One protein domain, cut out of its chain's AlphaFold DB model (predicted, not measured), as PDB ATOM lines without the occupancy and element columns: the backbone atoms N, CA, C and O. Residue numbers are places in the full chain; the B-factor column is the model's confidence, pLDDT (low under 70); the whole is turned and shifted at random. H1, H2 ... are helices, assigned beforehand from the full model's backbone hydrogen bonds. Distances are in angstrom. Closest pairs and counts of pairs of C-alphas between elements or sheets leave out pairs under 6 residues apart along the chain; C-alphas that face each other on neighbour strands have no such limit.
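This is residues 123 to 169 and 180 to 215 of the 673 residues of the protein "POLXc domain-containing protein" of Gymnopus androsaceus JB14 (UniProt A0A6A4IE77). What shape do these atoms make? Two helical hairpins pack crosswise on each other: H1 and H2 lie side by side as one, and H4 of the second crosses them at a slant, with H3 packed on the side of H4 away from H1 and H2. The long axis reaches from the link of the first hairpin, at Pro 140, to Val 169 at the cut. What is it made of, and how large is it? The printed part has 83 residues with four named helices, H1, H2, H3 and H4 in that order, and no named strand; the class is all helix. It is compact, with a radius of gyration of the C-alphas of 12.6 A, and spans 43 by 27 by 21 A.

Where do the first two helices run? H1 holds residues 123 to 137 and is 20.4 A long, from C-alpha 123 at (-29.011, 35.855, 6.132). H2 holds residues 144 to 158 and is 20.9 A long. Where are the other two? H3 holds residues 180 to 193, is 20.4 A long and begins at C-alpha 180 at (-48.473, 38.235, 15.753). H4 holds residues 199 to 214 and is 22.8 A long, ending at C-alpha 214 at (-40.520, 42.605, 15.991).

Which helix touches most others? H4 is the hub, touching three. It touches H3 at a steep tilt of 42 degrees, opposite ways, as a helical hairpin; their closest C-alphas, of Glu 188 and Val 206, are 5.9 A apart. How does H4 meet the first hairpin? Its residues 205 to 212 alone touch residues 124 to 129 of H1, at a steep tilt of 54 degrees, opposite ways; the closest C-alphas, of Val 125 and Ile 209, are 6.5 A apart. With residue 201 alone it touches H2, at a steep tilt of 55 degrees, the same way; the closest C-alphas, of Ser 149 and Ile 201, are 6.9 A apart. How do H1 and H2 stand, and what stays apart? They touch as a helical hairpin at a shallow tilt of 14 degrees, opposite ways, with the C-alphas of Leu 126 and Ile 154 closest at 5.9 A. H3 is apart from both H1 and H2. What do the backbones show? In H1, H2, H3 and H4 every O i to N i+4 pair is within hydrogen-bond range.

How far does it reach? The two C-alphas farthest apart, those of Pro 140 and Val 169, are 44.4 A apart. Where is the cut, and how are the helices linked? Residues 170 to 179 are not printed, within the link from H2 to H3, and C-alphas 169 and 180 are 16.9 A apart. The link from H1 to H2 is short, and that from H3 to H4 is tight. Where is confidence low? The mean pLDDT of the printed part is 88.2; residues 140, 169 and 180 are under 70.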
ATOM      1  N   GLU A 123     -30.264  35.542   5.420       91.25
ATOM      2  CA  GLU A 123     -29.011  35.855   6.132       91.25
ATOM      3  C   GLU A 123     -29.232  36.276   7.593       91.25
ATOM      4  O   GLU A 123     -28.485  35.872   8.483       91.25
ATOM      5  N   ARG A 124     -30.314  37.007   7.885       87.50
ATOM      6  CA  ARG A 124     -30.666  37.396   9.263       87.50
ATOM      7  C   ARG A 124     -30.962  36.189  10.155       87.50
ATOM      8  O   ARG A 124     -30.516  36.136  11.302       87.50
ATOM      9  N   VAL A 125     -31.686  35.203   9.627       89.81
ATOM     10  CA  VAL A 125     -32.019  33.961  10.342       89.81
ATOM     11  C   VAL A 125     -30.768  33.103  10.514       89.81
ATOM     12  O   VAL A 125     -30.520  32.575  11.600       89.81
ATOM     13  N   LEU A 126     -29.942  33.004   9.468       91.38
ATOM     14  CA  LEU A 126     -28.671  32.284   9.507       91.38
ATOM     15  C   LEU A 126     -27.705  32.895  10.525       91.38
ATOM     16  O   LEU A 126     -27.090  32.152  11.289       91.38
ATOM     17  N   ALA A 127     -27.617  34.224  10.610       89.81
ATOM     18  CA  ALA A 127     -26.821  34.918  11.618       89.81
ATOM     19  C   ALA A 127     -27.285  34.580  13.047       89.81
ATOM     20  O   ALA A 127     -26.462  34.207  13.885       89.81
ATOM     21  N   ALA A 128     -28.597  34.605  13.310       87.75
ATOM     22  CA  ALA A 128     -29.155  34.224  14.610       87.75
ATOM     23  C   ALA A 128     -28.883  32.746  14.961       87.75
ATOM     24  O   ALA A 128     -28.563  32.419  16.108       87.75
ATOM     25  N   LEU A 129     -28.951  31.840  13.981       90.12
ATOM     26  CA  LEU A 129     -28.644  30.420  14.178       90.12
ATOM     27  C   LEU A 129     -27.155  30.161  14.416       90.12
ATOM     28  O   LEU A 129     -26.821  29.400  15.327       90.12
ATOM     29  N   ARG A 130     -26.262  30.813  13.660       92.06
ATOM     30  CA  ARG A 130     -24.803  30.775  13.885       92.06
ATOM     31  C   ARG A 130     -24.454  31.323  15.267       92.06
ATOM     32  O   ARG A 130     -23.622  30.759  15.972       92.06
ATOM     33  N   GLN A 131     -25.147  32.367  15.711       86.94
ATOM     34  CA  GLN A 131     -24.981  32.896  17.056       86.94
ATOM     35  C   GLN A 131     -25.448  31.902  18.130       86.94
ATOM     36  O   GLN A 131     -24.734  31.664  19.105       86.94
ATOM     37  N   ALA A 132     -26.621  31.287  17.960       88.44
ATOM     38  CA  ALA A 132     -27.125  30.271  18.883       88.44
ATOM     39  C   ALA A 132     -26.217  29.034  18.931       88.44
ATOM     40  O   ALA A 132     -26.023  28.444  19.996       88.44
ATOM     41  N   GLN A 133     -25.632  28.672  17.791       93.06
ATOM     42  CA  GLN A 133     -24.598  27.654  17.688       93.06
ATOM     43  C   GLN A 133     -23.350  28.049  18.472       93.06
ATOM     44  O   GLN A 133     -22.893  27.250  19.283       93.06
ATOM     45  N   GLN A 134     -22.826  29.261  18.282       86.94
ATOM     46  CA  GLN A 134     -21.648  29.727  19.009       86.94
ATOM     47  C   GLN A 134     -21.906  29.756  20.516       86.94
ATOM     48  O   GLN A 134     -21.083  29.281  21.296       86.94
ATOM     49  N   HIS A 135     -23.082  30.222  20.935       85.88
ATOM     50  CA  HIS A 135     -23.494  30.173  22.331       85.88
ATOM     51  C   HIS A 135     -23.510  28.729  22.856       85.88
ATOM     52  O   HIS A 135     -22.927  28.448  23.901       85.88
ATOM     53  N   GLU A 136     -24.104  27.784  22.122       91.12
ATOM     54  CA  GLU A 136     -24.124  26.371  22.512       91.12
ATOM     55  C   GLU A 136     -22.719  25.743  22.537       91.12
ATOM     56  O   GLU A 136     -22.418  24.990  23.458       91.12
ATOM     57  N   LEU A 137     -21.830  26.095  21.602       83.38
ATOM     58  CA  LEU A 137     -20.418  25.686  21.610       83.38
ATOM     59  C   LEU A 137     -19.691  26.209  22.847       83.38
ATOM     60  O   LEU A 137     -18.873  25.499  23.436       83.38
ATOM     61  N   THR A 138     -20.015  27.435  23.261       79.25
ATOM     62  CA  THR A 138     -19.458  28.026  24.472       79.25
ATOM     63  C   THR A 138     -20.088  27.490  25.745       79.25
ATOM     64  O   THR A 138     -19.578  27.832  26.798       79.25
ATOM     65  N   ARG A 139     -21.138  26.661  25.732       78.62
ATOM     66  CA  ARG A 139     -21.708  26.133  26.980       78.62
ATOM     67  C   ARG A 139     -20.845  25.007  27.569       78.62
ATOM     68  O   ARG A 139     -20.405  24.123  26.833       78.62
ATOM     69  N   PRO A 140     -20.652  24.960  28.903       62.22
ATOM     70  CA  PRO A 140     -19.986  23.829  29.568       62.22
ATOM     71  C   PRO A 140     -20.795  22.528  29.430       62.22
ATOM     72  O   PRO A 140     -20.284  21.419  29.602       62.22
ATOM     73  N   ASP A 141     -22.082  22.664  29.122       76.44
ATOM     74  CA  ASP A 141     -23.017  21.595  28.840       76.44
ATOM     75  C   ASP A 141     -23.516  21.563  27.414       76.44
ATOM     76  O   ASP A 141     -24.660  21.182  27.180       76.44
ATOM     77  N   ARG A 142     -22.618  21.892  26.477       85.50
ATOM     78  CA  ARG A 142     -22.903  21.823  25.049       85.50
ATOM     79  C   ARG A 142     -23.607  20.518  24.690       85.50
ATOM     80  O   ARG A 142     -23.087  19.413  24.883       85.50
ATOM     81  N   ASP A 143     -24.804  20.659  24.155       85.44
ATOM     82  CA  ASP A 143     -25.589  19.540  23.679       85.44
ATOM     83  C   ASP A 143     -25.145  19.204  22.246       85.44
ATOM     84  O   ASP A 143     -25.439  19.923  21.287       85.44
ATOM     85  N   ARG A 144     -24.428  18.080  22.083       83.00
ATOM     86  CA  ARG A 144     -23.965  17.593  20.768       83.00
ATOM     87  C   ARG A 144     -25.123  17.354  19.793       83.00
ATOM     88  O   ARG A 144     -24.939  17.475  18.583       83.00
ATOM     89  N   TYR A 145     -26.301  16.967  20.279       83.31
ATOM     90  CA  TYR A 145     -27.479  16.783  19.434       83.31
ATOM     91  C   TYR A 145     -28.025  18.134  18.974       83.31
ATOM     92  O   TYR A 145     -28.319  18.309  17.788       83.31
ATOM     93  N   LYS A 146     -28.085  19.114  19.881       89.19
ATOM     94  CA  LYS A 146     -28.479  20.485  19.544       89.19
ATOM     95  C   LYS A 146     -27.513  21.121  18.546       89.19
ATOM     96  O   LYS A 146     -27.978  21.685  17.565       89.19
ATOM     97  N   LEU A 147     -26.201  20.954  18.720       90.12
ATOM     98  CA  LEU A 147     -25.189  21.425  17.766       90.12
ATOM     99  C   LEU A 147     -25.343  20.783  16.383       90.12
ATOM    100  O   LEU A 147     -25.351  21.492  15.381       90.12
ATOM    101  N   ARG A 148     -25.532  19.456  16.311       86.19
ATOM    102  CA  ARG A 148     -25.818  18.765  15.040       86.19
ATOM    103  C   ARG A 148     -27.104  19.270  14.392       86.19
ATOM    104  O   ARG A 148     -27.140  19.474  13.182       86.19
ATOM    105  N   SER A 149     -28.139  19.506  15.192       88.38
ATOM    106  CA  SER A 149     -29.421  20.007  14.697       88.38
ATOM    107  C   SER A 149     -29.333  21.468  14.230       88.38
ATOM    108  O   SER A 149     -29.946  21.805  13.223       88.38
ATOM    109  N   LEU A 150     -28.542  22.315  14.903       91.62
ATOM    110  CA  LEU A 150     -28.254  23.696  14.493       91.62
ATOM    111  C   LEU A 150     -27.430  23.739  13.204       91.62
ATOM    112  O   LEU A 150     -27.799  24.456  12.285       91.62
ATOM    113  N   ASN A 151     -26.379  22.922  13.095       90.38
ATOM    114  CA  ASN A 151     -25.597  22.776  11.862       90.38
ATOM    115  C   ASN A 151     -26.476  22.374  10.679       90.38
ATOM    116  O   ASN A 151     -26.385  22.954   9.599       90.38
ATOM    117  N   ARG A 152     -27.359  21.394  10.897       90.56
ATOM    118  CA  ARG A 152     -28.318  20.980   9.877       90.56
ATOM    119  C   ARG A 152     -29.270  22.119   9.520       90.56
ATOM    120  O   ARG A 152     -29.448  22.374   8.344       90.56
ATOM    121  N   ALA A 153     -29.814  22.840  10.499       93.25
ATOM    122  CA  ALA A 153     -30.673  23.995  10.239       93.25
ATOM    123  C   ALA A 153     -29.983  25.089   9.420       93.25
ATOM    124  O   ALA A 153     -30.554  25.544   8.437       93.25
ATOM    125  N   ILE A 154     -28.755  25.468   9.788       93.44
ATOM    126  CA  ILE A 154     -27.950  26.458   9.058       93.44
ATOM    127  C   ILE A 154     -27.749  26.010   7.609       93.44
ATOM    128  O   ILE A 154     -27.929  26.804   6.691       93.44
ATOM    129  N   LYS A 155     -27.428  24.727   7.406       91.75
ATOM    130  CA  LYS A 155     -27.253  24.150   6.076       91.75
ATOM    131  C   LYS A 155     -28.550  24.195   5.261       91.75
ATOM    132  O   LYS A 155     -28.547  24.768   4.184       91.75
ATOM    133  N   GLU A 156     -29.640  23.612   5.764       93.38
ATOM    134  CA  GLU A 156     -30.906  23.504   5.019       93.38
ATOM    135  C   GLU A 156     -31.520  24.884   4.720       93.38
ATOM    136  O   GLU A 156     -31.994  25.110   3.614       93.38
ATOM    137  N   ILE A 157     -31.468  25.831   5.666       93.12
ATOM    138  CA  ILE A 157     -31.990  27.197   5.468       93.12
ATOM    139  C   ILE A 157     -31.107  27.994   4.501       93.12
ATOM    140  O   ILE A 157     -31.615  28.827   3.756       93.12
ATOM    141  N   GLY A 158     -29.798  27.724   4.481       91.62
ATOM    142  CA  GLY A 158     -28.864  28.348   3.546       91.62
ATOM    143  C   GLY A 158     -29.127  28.001   2.079       91.62
ATOM    144  O   GLY A 158     -28.736  28.773   1.211       91.62
ATOM    145  N   TYR A 159     -29.811  26.884   1.806       91.56
ATOM    146  CA  TYR A 159     -30.212  26.476   0.454       91.56
ATOM    147  C   TYR A 159     -31.598  26.984   0.033       91.56
ATOM    148  O   TYR A 159     -32.013  26.718  -1.090       91.56
ATOM    149  N   LEU A 160     -32.338  27.679   0.906       92.50
ATOM    150  CA  LEU A 160     -33.653  28.211   0.548       92.50
ATOM    151  C   LEU A 160     -33.506  29.515  -0.242       92.50
ATOM    152  O   LEU A 160     -32.996  30.508   0.283       92.50
ATOM    153  N   ASP A 161     -34.021  29.515  -1.471       92.06
ATOM    154  CA  ASP A 161     -34.108  30.705  -2.330       92.06
ATOM    155  C   ASP A 161     -35.198  31.688  -1.871       92.06
ATOM    156  O   ASP A 161     -35.173  32.868  -2.220       92.06
ATOM    157  N   GLU A 162     -36.147  31.227  -1.052       92.12
ATOM    158  CA  GLU A 162     -37.197  32.061  -0.476       92.12
ATOM    159  C   GLU A 162     -36.862  32.473   0.960       92.12
ATOM    160  O   GLU A 162     -36.443  31.665   1.796       92.12
ATOM    161  N   ALA A 163     -37.091  33.750   1.266       92.19
ATOM    162  CA  ALA A 163     -36.973  34.292   2.612       92.19
ATOM    163  C   ALA A 163     -38.060  33.703   3.526       92.19
ATOM    164  O   ALA A 163     -39.260  33.836   3.267       92.19
ATOM    165  N   LEU A 164     -37.653  33.086   4.636       92.19
ATOM    166  CA  LEU A 164     -38.574  32.514   5.621       92.19
ATOM    167  C   LEU A 164     -39.485  33.579   6.244       92.19
ATOM    168  O   LEU A 164     -40.628  33.273   6.584       92.19
ATOM    169  N   ASP A 165     -39.008  34.819   6.342       86.06
ATOM    170  CA  ASP A 165     -39.728  35.984   6.862       86.06
ATOM    171  C   ASP A 165     -40.493  36.779   5.786       86.06
ATOM    172  O   ASP A 165     -41.150  37.773   6.110       86.06
ATOM    173  N   ALA A 166     -40.477  36.348   4.516       86.56
ATOM    174  CA  ALA A 166     -41.227  37.019   3.458       86.56
ATOM    175  C   ALA A 166     -42.737  36.926   3.713       86.56
ATOM    176  O   ALA A 166     -43.356  35.877   3.517       86.56
ATOM    177  N   VAL A 167     -43.339  38.042   4.125       76.81
ATOM    178  CA  VAL A 167     -44.791  38.177   4.262       76.81
ATOM    179  C   VAL A 167     -45.421  38.162   2.861       76.81
ATOM    180  O   VAL A 167     -44.980  38.938   2.011       76.81
ATOM    181  N   PRO A 168     -46.455  37.337   2.600       78.75
ATOM    182  CA  PRO A 168     -47.138  37.316   1.310       78.75
ATOM    183  C   PRO A 168     -47.581  38.720   0.873       78.75
ATOM    184  O   PRO A 168     -48.245  39.446   1.626       78.75
ATOM    185  N   VAL A 169     -47.210  39.100  -0.353       64.44
ATOM    186  CA  VAL A 169     -47.563  40.382  -0.977       64.44
ATOM    187  C   VAL A 169     -49.088  40.449  -1.102       64.44
ATOM    188  O   VAL A 169     -49.687  39.780  -1.933       64.44
ATOM    189  N   VAL A 180     -49.601  39.095  15.332       69.50
ATOM    190  CA  VAL A 180     -48.473  38.235  15.753       69.50
ATOM    191  C   VAL A 180     -48.763  36.736  15.563       69.50
ATOM    192  O   VAL A 180     -47.893  36.055  15.018       69.50
ATOM    193  N   PRO A 181     -49.967  36.222  15.892       81.69
ATOM    194  CA  PRO A 181     -50.272  34.801  15.723       81.69
ATOM    195  C   PRO A 181     -50.255  34.338  14.261       81.69
ATOM    196  O   PRO A 181     -49.876  33.208  13.977       81.69
ATOM    197  N   GLU A 182     -50.633  35.208  13.318       85.56
ATOM    198  CA  GLU A 182     -50.712  34.827  11.903       85.56
ATOM    199  C   GLU A 182     -49.330  34.760  11.245       85.56
ATOM    200  O   GLU A 182     -49.062  33.846  10.468       85.56
ATOM    201  N   LEU A 183     -48.417  35.677  11.595       84.25
ATOM    202  CA  LEU A 183     -47.026  35.584  11.144       84.25
ATOM    203  C   LEU A 183     -46.347  34.334  11.716       84.25
ATOM    204  O   LEU A 183     -45.661  33.626  10.984       84.25
ATOM    205  N   GLU A 184     -46.559  34.046  13.003       90.44
ATOM    206  CA  GLU A 184     -46.018  32.847  13.653       90.44
ATOM    207  C   GLU A 184     -46.513  31.568  12.965       90.44
ATOM    208  O   GLU A 184     -45.699  30.695  12.670       90.44
ATOM    209  N   ARG A 185     -47.802  31.503  12.602       91.31
ATOM    210  CA  ARG A 185     -48.400  30.374  11.872       91.31
ATOM    211  C   ARG A 185     -47.778  30.165  10.488       91.31
ATOM    212  O   ARG A 185     -47.424  29.037  10.152       91.31
ATOM    213  N   ILE A 186     -47.605  31.235   9.704       90.44
ATOM    214  CA  ILE A 186     -46.995  31.165   8.360       90.44
ATOM    215  C   ILE A 186     -45.532  30.711   8.452       90.44
ATOM    216  O   ILE A 186     -45.089  29.849   7.690       90.44
ATOM    217  N   VAL A 187     -44.772  31.276   9.396       92.69
ATOM    218  CA  VAL A 187     -43.369  30.896   9.611       92.69
ATOM    219  C   VAL A 187     -43.276  29.452  10.106       92.69
ATOM    220  O   VAL A 187     -42.415  28.709   9.640       92.69
ATOM    221  N   GLU A 188     -44.159  29.021  11.008       94.19
ATOM    222  CA  GLU A 188     -44.208  27.642  11.496       94.19
ATOM    223  C   GLU A 188     -44.506  26.647  10.368       94.19
ATOM    224  O   GLU A 188     -43.816  25.633  10.271       94.19
ATOM    225  N   GLU A 189     -45.446  26.945   9.470       94.56
ATOM    226  CA  GLU A 189     -45.748  26.112   8.299       94.56
ATOM    227  C   GLU A 189     -44.527  25.958   7.375       94.56
ATOM    228  O   GLU A 189     -44.124  24.835   7.053       94.56
ATOM    229  N   ARG A 190     -43.859  27.069   7.038       94.56
ATOM    230  CA  ARG A 190     -42.636  27.057   6.213       94.56
ATOM    231  C   ARG A 190     -41.492  26.306   6.882       94.56
ATOM    232  O   ARG A 190     -40.843  25.468   6.261       94.56
ATOM    233  N   VAL A 191     -41.260  26.562   8.169       95.12
ATOM    234  CA  VAL A 191     -40.220  25.872   8.936       95.12
ATOM    235  C   VAL A 191     -40.548  24.387   9.066       95.12
ATOM    236  O   VAL A 191     -39.619  23.585   9.041       95.12
ATOM    237  N   ASN A 192     -41.822  23.991   9.172       95.12
ATOM    238  CA  ASN A 192     -42.271  22.594   9.208       95.12
ATOM    239  C   ASN A 192     -42.072  21.861   7.871       95.12
ATOM    240  O   ASN A 192     -41.774  20.665   7.886       95.12
ATOM    241  N   ALA A 193     -42.123  22.567   6.739       95.31
ATOM    242  CA  ALA A 193     -41.852  21.992   5.421       95.31
ATOM    243  C   ALA A 193     -40.377  21.570   5.220       95.31
ATOM    244  O   ALA A 193     -40.091  20.666   4.433       95.31
ATOM    245  N   ILE A 194     -39.427  22.155   5.966       94.88
ATOM    246  CA  ILE A 194     -37.997  21.818   5.848       94.88
ATOM    247  C   ILE A 194     -37.741  20.399   6.378       94.88
ATOM    248  O   ILE A 194     -37.935  20.103   7.564       94.88
ATOM    249  N   LYS A 195     -37.279  19.483   5.525       92.94
ATOM    250  CA  LYS A 195     -36.995  18.099   5.935       92.94
ATOM    251  C   LYS A 195     -35.771  18.039   6.856       92.94
ATOM    252  O   LYS A 195     -34.791  18.749   6.689       92.94
ATOM    253  N   GLY A 196     -35.816  17.154   7.854       85.62
ATOM    254  CA  GLY A 196     -34.648  16.849   8.689       85.62
ATOM    255  C   GLY A 196     -34.406  17.742   9.912       85.62
ATOM    256  O   GLY A 196     -33.484  17.448  10.674       85.62
ATOM    257  N   LEU A 197     -35.227  18.770  10.154       91.81
ATOM    258  CA  LEU A 197     -35.175  19.552  11.396       91.81
ATOM    259  C   LEU A 197     -35.962  18.875  12.524       91.81
ATOM    260  O   LEU A 197     -37.072  18.376  12.320       91.81
ATOM    261  N   SER A 198     -35.405  18.893  13.735       90.38
ATOM    262  CA  SER A 198     -36.091  18.412  14.937       90.38
ATOM    263  C   SER A 198     -37.121  19.434  15.433       90.38
ATOM    264  O   SER A 198     -36.938  20.640  15.275       90.38
ATOM    265  N   VAL A 199     -38.196  18.964  16.080       92.31
ATOM    266  CA  VAL A 199     -39.306  19.813  16.573       92.31
ATOM    267  C   VAL A 199     -38.806  20.962  17.460       92.31
ATOM    268  O   VAL A 199     -39.284  22.089  17.354       92.31
ATOM    269  N   GLY A 200     -37.807  20.708  18.313       89.62
ATOM    270  CA  GLY A 200     -37.226  21.736  19.183       89.62
ATOM    271  C   GLY A 200     -36.491  22.844  18.420       89.62
ATOM    272  O   GLY A 200     -36.616  24.019  18.770       89.62
ATOM    273  N   ILE A 201     -35.762  22.493  17.355       91.56
ATOM    274  CA  ILE A 201     -35.082  23.478  16.507       91.56
ATOM    275  C   ILE A 201     -36.088  24.275  15.680       91.56
ATOM    276  O   ILE A 201     -35.941  25.490  15.605       91.56
ATOM    277  N   ARG A 202     -37.151  23.642  15.167       94.50
ATOM    278  CA  ARG A 202     -38.235  24.345  14.458       94.50
ATOM    279  C   ARG A 202     -38.838  25.454  15.318       94.50
ATOM    280  O   ARG A 202     -38.819  26.612  14.920       94.50
ATOM    281  N   LYS A 203     -39.236  25.129  16.553       93.56
ATOM    282  CA  LYS A 203     -39.752  26.117  17.519       93.56
ATOM    283  C   LYS A 203     -38.750  27.233  17.824       93.56
ATOM    284  O   LYS A 203     -39.136  28.382  18.007       93.56
ATOM    285  N   THR A 204     -37.460  26.898  17.880       90.12
ATOM    286  CA  THR A 204     -36.394  27.882  18.116       90.12
ATOM    287  C   THR A 204     -36.257  28.847  16.935       90.12
ATOM    288  O   THR A 204     -36.176  30.048  17.164       90.12
ATOM    289  N   ILE A 205     -36.290  28.341  15.696       91.81
ATOM    290  CA  ILE A 205     -36.233  29.151  14.468       91.81
ATOM    291  C   ILE A 205     -37.446  30.078  14.380       91.81
ATOM    292  O   ILE A 205     -37.267  31.276  14.187       91.81
ATOM    293  N   VAL A 206     -38.659  29.552  14.588       94.12
ATOM    294  CA  VAL A 206     -39.902  30.347  14.579       94.12
ATOM    295  C   VAL A 206     -39.801  31.494  15.586       94.12
ATOM    296  O   VAL A 206     -39.961  32.656  15.218       94.12
ATOM    297  N   LYS A 207     -39.416  31.193  16.833       91.50
ATOM    298  CA  LYS A 207     -39.228  32.210  17.877       91.50
ATOM    299  C   LYS A 207     -38.169  33.252  17.499       91.50
ATOM    300  O   LYS A 207     -38.360  34.434  17.769       91.50
ATOM    301  N   MET A 208     -37.057  32.837  16.888       88.38
ATOM    302  CA  MET A 208     -36.010  33.756  16.429       88.38
ATOM    303  C   MET A 208     -36.514  34.686  15.324       88.38
ATOM    304  O   MET A 208     -36.289  35.886  15.423       88.38
ATOM    305  N   ILE A 209     -37.225  34.167  14.320       89.75
ATOM    306  CA  ILE A 209     -37.774  34.967  13.213       89.75
ATOM    307  C   ILE A 209     -38.798  35.977  13.735       89.75
ATOM    308  O   ILE A 209     -38.717  37.160  13.405       89.75
ATOM    309  N   VAL A 210     -39.723  35.537  14.592       88.94
ATOM    310  CA  VAL A 210     -40.733  36.417  15.198       88.94
ATOM    311  C   VAL A 210     -40.060  37.530  16.006       88.94
ATOM    312  O   VAL A 210     -40.412  38.695  15.832       88.94
ATOM    313  N   ASN A 211     -39.040  37.202  16.806       85.69
ATOM    314  CA  ASN A 211     -38.279  38.198  17.563       85.69
ATOM    315  C   ASN A 211     -37.540  39.181  16.642       85.69
ATOM    316  O   ASN A 211     -37.682  40.386  16.810       85.69
ATOM    317  N   VAL A 212     -36.803  38.691  15.637       83.94
ATOM    318  CA  VAL A 212     -36.054  39.535  14.683       83.94
ATOM    319  C   VAL A 212     -36.986  40.463  13.897       83.94
ATOM    320  O   VAL A 212     -36.618  41.597  13.612       83.94
ATOM    321  N   THR A 213     -38.202  40.014  13.574       83.44
ATOM    322  CA  THR A 213     -39.188  40.826  12.838       83.44
ATOM    323  C   THR A 213     -39.822  41.909  13.719       83.44
ATOM    324  O   THR A 213     -40.228  42.956  13.217       83.44
ATOM    325  N   GLN A 214     -39.928  41.666  15.030       82.44
ATOM    326  CA  GLN A 214     -40.520  42.605  15.991       82.44
ATOM    327  C   GLN A 214     -39.507  43.609  16.558       82.44
ATOM    328  O   GLN A 214     -39.893  44.722  16.918       82.44
ATOM    329  N   SER A 215     -38.228  43.246  16.635       77.94
ATOM    330  CA  SER A 215     -37.156  44.120  17.110       77.94
ATOM    331  C   SER A 215     -36.705  45.075  16.000       77.94
ATOM    332  O   SER A 215     -35.939  44.699  15.118       77.94
TER     333      SER A 215